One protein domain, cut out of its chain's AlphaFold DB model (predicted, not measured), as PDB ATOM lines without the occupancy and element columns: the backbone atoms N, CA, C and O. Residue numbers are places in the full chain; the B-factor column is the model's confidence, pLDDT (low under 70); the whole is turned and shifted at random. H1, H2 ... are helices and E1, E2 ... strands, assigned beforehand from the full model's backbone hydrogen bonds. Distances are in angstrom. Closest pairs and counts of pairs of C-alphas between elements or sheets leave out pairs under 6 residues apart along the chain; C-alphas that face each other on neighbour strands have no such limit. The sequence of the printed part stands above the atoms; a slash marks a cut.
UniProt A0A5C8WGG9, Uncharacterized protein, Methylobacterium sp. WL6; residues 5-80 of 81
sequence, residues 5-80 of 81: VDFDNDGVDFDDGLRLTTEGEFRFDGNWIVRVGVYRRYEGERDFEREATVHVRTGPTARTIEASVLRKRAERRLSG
ATOM      1  N   VAL A   5     166.191  82.641  55.325       96.19
ATOM      2  CA  VAL A   5     165.998  83.418  56.550       96.19
ATOM      3  C   VAL A   5     164.722  84.225  56.389       96.19
ATOM      4  O   VAL A   5     164.613  84.983  55.416       96.19
ATOM      5  N   ASP A   6     163.778  84.064  57.306       95.56
ATOM      6  CA  ASP A   6     162.536  84.835  57.333       95.56
ATOM      7  C   ASP A   6     162.794  86.281  57.788       95.56
ATOM      8  O   ASP A   6     163.699  86.573  58.570       95.56
ATOM      9  N   PHE A   7     161.994  87.235  57.313       94.12
ATOM     10  CA  PHE A   7     162.087  88.638  57.745       94.12
ATOM     11  C   PHE A   7     161.375  88.934  59.075       94.12
ATOM     12  O   PHE A   7     161.223  90.103  59.435       94.12
ATOM     13  N   ASP A   8     160.952  87.901  59.806       90.19
ATOM     14  CA  ASP A   8     160.253  88.004  61.087       90.19
ATOM     15  C   ASP A   8     161.054  87.337  62.213       90.19
ATOM     16  O   ASP A   8     160.819  86.186  62.567       90.19
ATOM     17  N   ASN A   9     162.017  88.078  62.766       92.56
ATOM     18  CA  ASN A   9     162.800  87.678  63.941       92.56
ATOM     19  C   ASN A   9     163.556  86.343  63.800       92.56
ATOM     20  O   ASN A   9     163.850  85.684  64.796       92.56
ATOM     21  N   ASP A  10     163.896  85.962  62.570       96.25
ATOM     22  CA  ASP A  10     164.673  84.760  62.272       96.25
ATOM     23  C   ASP A  10     166.173  85.071  62.198       96.25
ATOM     24  O   ASP A  10     166.593  86.211  61.980       96.25
ATOM     25  N   GLY A  11     167.004  84.049  62.386       94.31
ATOM     26  CA  GLY A  11     168.446  84.195  62.437       94.31
ATOM     27  C   GLY A  11     169.221  83.059  61.788       94.31
ATOM     28  O   GLY A  11     168.756  81.929  61.598       94.31
ATOM     29  N   VAL A  12     170.462  83.374  61.440       96.38
ATOM     30  CA  VAL A  12     171.421  82.419  60.900       96.38
ATOM     31  C   VAL A  12     172.801  82.641  61.499       96.38
ATOM     32  O   VAL A  12     173.308  83.763  61.531       96.38
ATOM     33  N   ASP A  13     173.405  81.530  61.909       95.62
ATOM     34  CA  ASP A  13     174.778  81.457  62.387       95.62
ATOM     35  C   ASP A  13     175.662  80.924  61.263       95.62
ATOM     36  O   ASP A  13     175.296  79.976  60.561       95.62
ATOM     37  N   PHE A  14     176.828  81.537  61.098       94.25
ATOM     38  CA  PHE A  14     177.861  81.119  60.163       94.25
ATOM     39  C   PHE A  14     179.068  80.564  60.920       94.25
ATOM     40  O   PHE A  14     179.352  80.948  62.057       94.25
ATOM     41  N   ASP A  15     179.817  79.689  60.252       92.44
ATOM     42  CA  ASP A  15     180.954  78.979  60.848       92.44
ATOM     43  C   ASP A  15     182.088  79.916  61.301       92.44
ATOM     44  O   ASP A  15     182.844  79.584  62.213       92.44
ATOM     45  N   ASP A  16     182.178  81.119  60.726       92.56
ATOM     46  CA  ASP A  16     183.154  82.152  61.090       92.56
ATOM     47  C   ASP A  16     182.737  82.995  62.310       92.56
ATOM     48  O   ASP A  16     183.271  84.081  62.539       92.56
ATOM     49  N   GLY A  17     181.759  82.526  63.090       93.00
ATOM     50  CA  GLY A  17     181.303  83.198  64.308       93.00
ATOM     51  C   GLY A  17     180.467  84.453  64.051       93.00
ATOM     52  O   GLY A  17     180.286  85.256  64.962       93.00
ATOM     53  N   LEU A  18     179.964  84.638  62.829       95.50
ATOM     54  CA  LEU A  18     178.982  85.666  62.495       95.50
ATOM     55  C   LEU A  18     177.569  85.131  62.746       95.50
ATOM     56  O   LEU A  18     177.231  84.041  62.287       95.50
ATOM     57  N   ARG A  19     176.720  85.925  63.394       96.62
ATOM     58  CA  ARG A  19     175.272  85.702  63.460       96.62
ATOM     59  C   ARG A  19     174.545  86.905  62.875       96.62
ATOM     60  O   ARG A  19     174.872  88.051  63.179       96.62
ATOM     61  N   LEU A  20     173.547  86.635  62.042       97.62
ATOM     62  CA  LEU A  20     172.644  87.646  61.497       97.62
ATOM     63  C   LEU A  20     171.225  87.334  61.942       97.62
ATOM     64  O   LEU A  20     170.770  86.211  61.741       97.62
ATOM     65  N   THR A  21     170.530  88.332  62.475       97.88
ATOM     66  CA  THR A  21     169.136  88.201  62.922       97.88
ATOM     67  C   THR A  21     168.295  89.280  62.259       97.88
ATOM     68  O   THR A  21     168.656  90.456  62.312       97.88
ATOM     69  N   THR A  22     167.196  88.910  61.610       96.50
ATOM     70  CA  THR A  22     166.226  89.870  61.078       96.50
ATOM     71  C   THR A  22     165.388  90.436  62.221       96.50
ATOM     72  O   THR A  22     165.150  89.767  63.214       96.50
ATOM     73  N   GLU A  23     164.960  91.693  62.128       94.19
ATOM     74  CA  GLU A  23     164.241  92.384  63.217       94.19
ATOM     75  C   GLU A  23     162.987  93.089  62.688       94.19
ATOM     76  O   GLU A  23     162.686  94.251  63.012       94.19
ATOM     77  N   GLY A  24     162.287  92.382  61.806       88.19
ATOM     78  CA  GLY A  24     161.107  92.867  61.115       88.19
ATOM     79  C   GLY A  24     161.431  93.651  59.846       88.19
ATOM     80  O   GLY A  24     162.432  94.371  59.732       88.19
ATOM     81  N   GLU A  25     160.523  93.516  58.885       91.38
ATOM     82  CA  GLU A  25     160.477  94.325  57.677       91.38
ATOM     83  C   GLU A  25     159.583  95.554  57.884       91.38
ATOM     84  O   GLU A  25     158.522  95.488  58.506       91.38
ATOM     85  N   PHE A  26     160.007  96.691  57.346       90.00
ATOM     86  CA  PHE A  26     159.270  97.945  57.384       90.00
ATOM     87  C   PHE A  26     159.468  98.728  56.084       90.00
ATOM     88  O   PHE A  26     160.337  98.431  55.259       90.00
ATOM     89  N   ARG A  27     158.630  99.746  55.890       91.81
ATOM     90  CA  ARG A  27     158.729 100.661  54.754       91.81
ATOM     91  C   ARG A  27     159.429 101.947  55.161       91.81
ATOM     92  O   ARG A  27     159.055 102.564  56.154       91.81
ATOM     93  N   PHE A  28     160.385 102.374  54.347       88.50
ATOM     94  CA  PHE A  28     161.079 103.646  54.510       88.50
ATOM     95  C   PHE A  28     161.401 104.241  53.142       88.50
ATOM     96  O   PHE A  28     161.989 103.566  52.298       88.50
ATOM     97  N   ASP A  29     160.985 105.488  52.919       90.19
ATOM     98  CA  ASP A  29     161.207 106.221  51.664       90.19
ATOM     99  C   ASP A  29     160.838 105.403  50.406       90.19
ATOM    100  O   ASP A  29     161.644 105.173  49.508       90.19
ATOM    101  N   GLY A  30     159.636 104.813  50.404       89.75
ATOM    102  CA  GLY A  30     159.138 103.970  49.304       89.75
ATOM    103  C   GLY A  30     159.822 102.602  49.145       89.75
ATOM    104  O   GLY A  30     159.374 101.792  48.334       89.75
ATOM    105  N   ASN A  31     160.859 102.304  49.929       91.56
ATOM    106  CA  ASN A  31     161.598 101.048  49.881       91.56
ATOM    107  C   ASN A  31     161.138 100.098  50.991       91.56
ATOM    108  O   ASN A  31     160.861 100.516  52.116       91.56
ATOM    109  N   TRP A  32     161.103  98.805  50.677       93.50
ATOM    110  CA  TRP A  32     160.983  97.755  51.682       93.50
ATOM    111  C   TRP A  32     162.365  97.450  52.248       93.50
ATOM    112  O   TRP A  32     163.346  97.333  51.502       93.50
ATOM    113  N   ILE A  33     162.459  97.425  53.572       93.44
ATOM    114  CA  ILE A  33     163.712  97.289  54.303       93.44
ATOM    115  C   ILE A  33     163.498  96.307  55.442       93.44
ATOM    116  O   ILE A  33     162.575  96.467  56.233       93.44
ATOM    117  N   VAL A  34     164.403  95.346  55.583       95.38
ATOM    118  CA  VAL A  34     164.523  94.538  56.797       95.38
ATOM    119  C   VAL A  34     165.684  95.065  57.635       95.38
ATOM    120  O   VAL A  34     166.770  95.352  57.111       95.38
ATOM    121  N   ARG A  35     165.453  95.243  58.940       95.62
ATOM    122  CA  ARG A  35     166.541  95.492  59.898       95.62
ATOM    123  C   ARG A  35     167.252  94.183  60.169       95.62
ATOM    124  O   ARG A  35     166.600  93.159  60.346       95.62
ATOM    125  N   VAL A  36     168.573  94.225  60.200       97.56
ATOM    126  CA  VAL A  36     169.399  93.052  60.462       97.56
ATOM    127  C   VAL A  36     170.365  93.397  61.579       97.56
ATOM    128  O   VAL A  36     171.233  94.256  61.407       97.56
ATOM    129  N   GLY A  37     170.205  92.743  62.723       97.62
ATOM    130  CA  GLY A  37     171.207  92.737  63.776       97.62
ATOM    131  C   GLY A  37     172.405  91.904  63.331       97.62
ATOM    132  O   GLY A  37     172.244  90.781  62.847       97.62
ATOM    133  N   VAL A  38     173.596  92.474  63.474       97.31
ATOM    134  CA  VAL A  38     174.870  91.811  63.191       97.31
ATOM    135  C   VAL A  38     175.528  91.505  64.521       97.31
ATOM    136  O   VAL A  38     175.759  92.417  65.317       97.31
ATOM    137  N   TYR A  39     175.828  90.233  64.748       96.56
ATOM    138  CA  TYR A  39     176.431  89.757  65.978       96.56
ATOM    139  C   TYR A  39     177.716  88.986  65.684       96.56
ATOM    140  O   TYR A  39     177.778  88.222  64.715       96.56
ATOM    141  N   ARG A  40     178.724  89.137  66.542       95.31
ATOM    142  CA  ARG A  40     179.964  88.356  66.489       95.31
ATOM    143  C   ARG A  40     180.158  87.580  67.776       95.31
ATOM    144  O   ARG A  40     179.811  88.036  68.861       95.31
ATOM    145  N   ARG A  41     180.724  86.389  67.627       93.69
ATOM    146  CA  ARG A  41     181.250  85.602  68.736       93.69
ATOM    147  C   ARG A  41     182.705  85.997  68.981       93.69
ATOM    148  O   ARG A  41     183.509  85.925  68.051       93.69
ATOM    149  N   TYR A  42     183.044  86.359  70.215       84.69
ATOM    150  CA  TYR A  42     184.433  86.582  70.617       84.69
ATOM    151  C   TYR A  42     185.190  85.264  70.779       84.69
ATOM    152  O   TYR A  42     184.619  84.218  71.101       84.69
ATOM    153  N   GLU A  43     186.497  85.300  70.530       78.12
ATOM    154  CA  GLU A  43     187.348  84.125  70.676       78.12
ATOM    155  C   GLU A  43     187.378  83.670  72.143       78.12
ATOM    156  O   GLU A  43     187.704  84.438  73.041       78.12
ATOM    157  N   GLY A  44     187.006  82.412  72.384       79.19
ATOM    158  CA  GLY A  44     186.916  81.840  73.730       79.19
ATOM    159  C   GLY A  44     185.556  82.002  74.417       79.19
ATOM    160  O   GLY A  44     185.333  81.358  75.444       79.19
ATOM    161  N   GLU A  45     184.622  82.765  73.843       79.75
ATOM    162  CA  GLU A  45     183.279  82.950  74.400       79.75
ATOM    163  C   GLU A  45     182.218  82.099  73.688       79.75
ATOM    164  O   GLU A  45     182.332  81.746  72.511       79.75
ATOM    165  N   ARG A  46     181.168  81.725  74.431       79.56
ATOM    166  CA  ARG A  46     180.009  80.994  73.886       79.56
ATOM    167  C   ARG A  46     178.917  81.923  73.366       79.56
ATOM    168  O   ARG A  46     178.076  81.474  72.587       79.56
ATOM    169  N   ASP A  47     178.948  83.179  73.791       89.56
ATOM    170  CA  ASP A  47     177.893  84.148  73.544       89.56
ATOM    171  C   ASP A  47     178.198  85.006  72.311       89.56
ATOM    172  O   ASP A  47     179.329  85.097  71.830       89.56
ATOM    173  N   PHE A  48     177.139  85.592  71.760       93.00
ATOM    174  CA  PHE A  48     177.208  86.518  70.637       93.00
ATOM    175  C   PHE A  48     176.914  87.925  71.145       93.00
ATOM    176  O   PHE A  48     175.873  88.142  71.767       93.00
ATOM    177  N   GLU A  49     177.772  88.885  70.814       94.38
ATOM    178  CA  GLU A  49     177.542  90.301  71.095       94.38
ATOM    179  C   GLU A  49     177.113  91.033  69.825       94.38
ATOM    180  O   GLU A  49     177.547  90.704  68.719       94.38
ATOM    181  N   ARG A  50     176.219  92.015  69.969       95.12
ATOM    182  CA  ARG A  50     175.739  92.821  68.846       95.12
ATOM    183  C   ARG A  50     176.774  93.878  68.485       95.12
ATOM    184  O   ARG A  50     176.983  94.814  69.246       95.12
ATOM    185  N   GLU A  51     177.319  93.796  67.281       94.81
ATOM    186  CA  GLU A  51     178.250  94.804  66.767       94.81
ATOM    187  C   GLU A  51     177.525  95.955  66.066       94.81
ATOM    188  O   GLU A  51     177.954  97.106  66.133       94.81
ATOM    189  N   ALA A  52     176.430  95.659  65.359       95.56
ATOM    190  CA  ALA A  52     175.760  96.649  64.523       95.56
ATOM    191  C   ALA A  52     174.294  96.312  64.223       95.56
ATOM    192  O   ALA A  52     173.790  95.215  64.481       95.56
ATOM    193  N   THR A  53     173.617  97.284  63.612       96.06
ATOM    194  CA  THR A  53     172.327  97.107  62.939       96.06
ATOM    195  C   THR A  53     172.438  97.661  61.534       96.06
ATOM    196  O   THR A  53     172.790  98.827  61.363       96.06
ATOM    197  N   VAL A  54     172.108  96.857  60.527       95.81
ATOM    198  CA  VAL A  54     172.120  97.289  59.125       95.81
ATOM    199  C   VAL A  54     170.734  97.192  58.498       95.81
ATOM    200  O   VAL A  54     169.905  96.363  58.869       95.81
ATOM    201  N   HIS A  55     170.483  98.057  57.519       94.94
ATOM    202  CA  HIS A  55     169.223  98.128  56.784       94.94
ATOM    203  C   HIS A  55     169.373  97.470  55.416       94.94
ATOM    204  O   HIS A  55     169.977  98.050  54.509       94.94
ATOM    205  N   VAL A  56     168.819  96.276  55.231       94.50
ATOM    206  CA  VAL A  56     168.905  95.559  53.955       94.50
ATOM    207  C   VAL A  56     167.643  95.824  53.147       94.50
ATOM    208  O   VAL A  56     166.541  95.528  53.595       94.50
ATOM    209  N   ARG A  57     167.797  96.376  51.935       92.81
ATOM    210  CA  ARG A  57     166.660  96.536  51.018       92.81
ATOM    211  C   ARG A  57     166.132  95.171  50.592       92.81
ATOM    212  O   ARG A  57     166.909  94.293  50.198       92.81
ATOM    213  N   THR A  58     164.821  95.038  50.620       90.75
ATOM    214  CA  THR A  58     164.059  93.856  50.216       90.75
ATOM    215  C   THR A  58     163.117  94.222  49.062       90.75
ATOM    216  O   THR A  58     163.170  95.329  48.519       90.75
ATOM    217  N   GLY A  59     162.312  93.259  48.610       86.12
ATOM    218  CA  GLY A  59     161.288  93.466  47.586       86.12
ATOM    219  C   GLY A  59     159.887  93.520  48.204       86.12
ATOM    220  O   GLY A  59     159.688  92.949  49.268       86.12
ATOM    221  N   PRO A  60     158.893  94.118  47.522       81.38
ATOM    222  CA  PRO A  60     157.552  94.365  48.069       81.38
ATOM    223  C   PRO A  60     156.740  93.137  48.477       81.38
ATOM    224  O   PRO A  60     155.702  93.274  49.117       81.38
ATOM    225  N   THR A  61     157.181  91.949  48.081       81.75
ATOM    226  CA  THR A  61     156.538  90.670  48.391       81.75
ATOM    227  C   THR A  61     157.522  89.661  48.976       81.75
ATOM    228  O   THR A  61     157.165  88.500  49.165       81.75
ATOM    229  N   ALA A  62     158.774  90.063  49.215       86.44
ATOM    230  CA  ALA A  62     159.781  89.163  49.747       86.44
ATOM    231  C   ALA A  62     159.485  88.913  51.230       86.44
ATOM    232  O   ALA A  62     159.301  89.847  51.997       86.44
ATOM    233  N   ARG A  63     159.420  87.643  51.628       91.00
ATOM    234  CA  ARG A  63     159.267  87.237  53.037       91.00
ATOM    235  C   ARG A  63     160.527  86.612  53.607       91.00
ATOM    236  O   ARG A  63     160.691  86.551  54.817       91.00
ATOM    237  N   THR A  64     161.401  86.181  52.708       94.94
ATOM    238  CA  THR A  64     162.601  85.428  53.012       94.94
ATOM    239  C   THR A  64     163.750  85.899  52.144       94.94
ATOM    240  O   THR A  64     163.546  86.403  51.033       94.94
ATOM    241  N   ILE A  65     164.963  85.610  52.581       95.19
ATOM    242  CA  ILE A  65     166.180  85.789  51.795       95.19
ATOM    243  C   ILE A  65     167.107  84.599  52.013       95.19
ATOM    244  O   ILE A  65     167.133  84.017  53.091       95.19
ATOM    245  N   GLU A  66     167.895  84.230  51.009       96.62
ATOM    246  CA  GLU A  66     168.973  83.269  51.235       96.62
ATOM    247  C   GLU A  66     170.010  83.850  52.207       96.62
ATOM    248  O   GLU A  66     170.446  84.996  52.055       96.62
ATOM    249  N   ALA A  67     170.461  83.043  53.166       96.75
ATOM    250  CA  ALA A  67     171.434  83.433  54.182       96.75
ATOM    251  C   ALA A  67     172.734  83.990  53.576       96.75
ATOM    252  O   ALA A  67     173.262  84.998  54.042       96.75
ATOM    253  N   SER A  68     173.229  83.387  52.491       96.25
ATOM    254  CA  SER A  68     174.426  83.847  51.770       96.25
ATOM    255  C   SER A  68     174.238  85.241  51.157       96.25
ATOM    256  O   SER A  68     175.137  86.084  51.207       96.25
ATOM    257  N   VAL A  69     173.051  85.515  50.609       95.56
ATOM    258  CA  VAL A  69     172.700  86.819  50.039       95.56
ATOM    259  C   VAL A  69     172.532  87.854  51.147       95.56
ATOM    260  O   VAL A  69     173.015  88.979  50.993       95.56
ATOM    261  N   LEU A  70     171.889  87.485  52.260       95.56
ATOM    262  CA  LEU A  70     171.745  88.339  53.438       95.56
ATOM    263  C   LEU A  70     173.109  88.756  53.982       95.56
ATOM    264  O   LEU A  70     173.357  89.952  54.126       95.56
ATOM    265  N   ARG A  71     174.020  87.793  54.163       96.69
ATOM    266  CA  ARG A  71     175.406  88.033  54.575       96.69
ATOM    267  C   ARG A  71     176.113  89.019  53.660       96.69
ATOM    268  O   ARG A  71     176.526  90.081  54.115       96.69
ATOM    269  N   LYS A  72     176.138  88.743  52.354       96.06
ATOM    270  CA  LYS A  72     176.783  89.622  51.366       96.06
ATOM    271  C   LYS A  72     176.206  91.044  51.366       96.06
ATOM    272  O   LYS A  72     176.888  92.003  51.001       96.06
ATOM    273  N   ARG A  73     174.913  91.213  51.657       95.38
ATOM    274  CA  ARG A  73     174.280  92.540  51.747       95.38
ATOM    275  C   ARG A  73     174.604  93.236  53.067       95.38
ATOM    276  O   ARG A  73     174.860  94.433  53.033       95.38
ATOM    277  N   ALA A  74     174.607  92.509  54.181       94.62
ATOM    278  CA  ALA A  74     174.958  93.046  55.489       94.62
ATOM    279  C   ALA A  74     176.420  93.519  55.525       94.62
ATOM    280  O   ALA A  74     176.674  94.664  55.884       94.62
ATOM    281  N   GLU A  75     177.356  92.694  55.046       94.00
ATOM    282  CA  GLU A  75     178.792  93.016  54.993       94.00
ATOM    283  C   GLU A  75     179.070  94.289  54.179       94.00
ATOM    284  O   GLU A  75     179.780  95.170  54.651       94.00
ATOM    285  N   ARG A  76     178.434  94.448  53.007       93.69
ATOM    286  CA  ARG A  76     178.559  95.677  52.195       93.69
ATOM    287  C   ARG A  76     178.117  96.939  52.932       93.69
ATOM    288  O   ARG A  76     178.692  98.002  52.741       93.69
ATOM    289  N   ARG A  77     177.099  96.831  53.789       91.50
ATOM    290  CA  ARG A  77     176.626  97.973  54.580       91.50
ATOM    291  C   ARG A  77     177.522  98.296  55.761       91.50
ATOM    292  O   ARG A  77     177.560  99.451  56.163       91.50
ATOM    293  N   LEU A  78     178.244  97.314  56.289       88.19
ATOM    294  CA  LEU A  78     179.253  97.547  57.322       88.19
ATOM    295  C   LEU A  78     180.506  98.216  56.751       88.19
ATOM    296  O   LEU A  78     181.119  99.023  57.439       88.19
ATOM    297  N   SER A  79     180.866  97.929  55.495       87.62
ATOM    298  CA  SER A  79     182.019  98.553  54.832       87.62
ATOM    299  C   SER A  79     181.779  99.990  54.349       87.62
ATOM    300  O   SER A  79     182.730 100.632  53.919       87.62
ATOM    301  N   GLY A  80     180.547 100.508  54.442       73.44
ATOM    302  CA  GLY A  80     180.217 101.892  54.080       73.44
ATOM    303  C   GLY A  80     179.933 102.145  52.592       73.44
ATOM    304  O   GLY A  80     179.967 103.305  52.189       73.44
TER     305      GLY A  80
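What this domain is: This is residues 5 to 80 of the 81 residues of an uncharacterized protein of Methylobacterium sp. WL6 (UniProt A0A5C8WGG9). A long, twisted sheet of four antiparallel strands, E1 to E4, has one helix, H1, packed over one face, while the hairpin turns of E2 with E3 and of E3 with E4 reach out at opposite ends and make the longest axis. The short strand E5 leads straight into H1, and the first printed residues, 5 to 6, pair with it. The printed part has 76 residues with five named strands and then one named helix, in the order E1 E2 E3 E4 E5 H1; the class is mixed, helices and strands. The sheet's order is E1 - E2 - E3 - E4. The whole is compact, with a radius of gyration of the C-alphas of 12.4 A, yet elongated in outline, spanning 43 by 24 by 17 A.

How they stand to each other: Start at residues 5 to 6, which pair antiparallel with residues 64 to 65 of E5, residues 64 to 66. Next comes E1, residues 11 to 13, an edge strand that forms a hairpin with E2, residues 18 to 28; look for N 12 and O 20, 2.9 A apart. E2 bends by 64 degrees at residue 25 and forms a hairpin with E3, residues 31 to 41, where N 23 and O 35 are 2.8 A apart and N 33 and O 26 are 2.9 A apart. E3 forms a hairpin with the other edge strand, E4, residues 48 to 57, which bends by 67 degrees at residue 51; here N 36 and O 54 are 2.8 A apart. E1 to E4 are a meander, each strand the antiparallel neighbour of the one before. E5 pairs with no named strand and is apart from E4. H1, residues 67 to 78, is on the sheet, and with it makes two layers, a helix on one face of a sheet. Its closest C-alphas to E4 are those of Val 54 and Ala 74, 6.3 A apart. H1 and E5 meet only through their link. In H1, 7 of 8 O i to N i+4 pairs are within hydrogen-bond range.

Where its parts are: Find C-alpha 11 at (168.446, 84.195, 62.437), where E1 begins; it is 6.9 A long. E2 runs 26.6 A, E3 31.3 A from C-alpha 31 at (161.598, 101.048, 49.881), and E4 24.4 A. E5 covers 7.0 A, and H1 runs 16.4 A to C-alpha 78 at (179.253, 97.547, 57.322).

The domain as a whole: The two C-alphas farthest apart are those of Gly 30 and Gly 44, 43.1 A. The printed part has no cut, and no link is long. Mean pLDDT of the printed part is 92.3, and no printed residue is under 70.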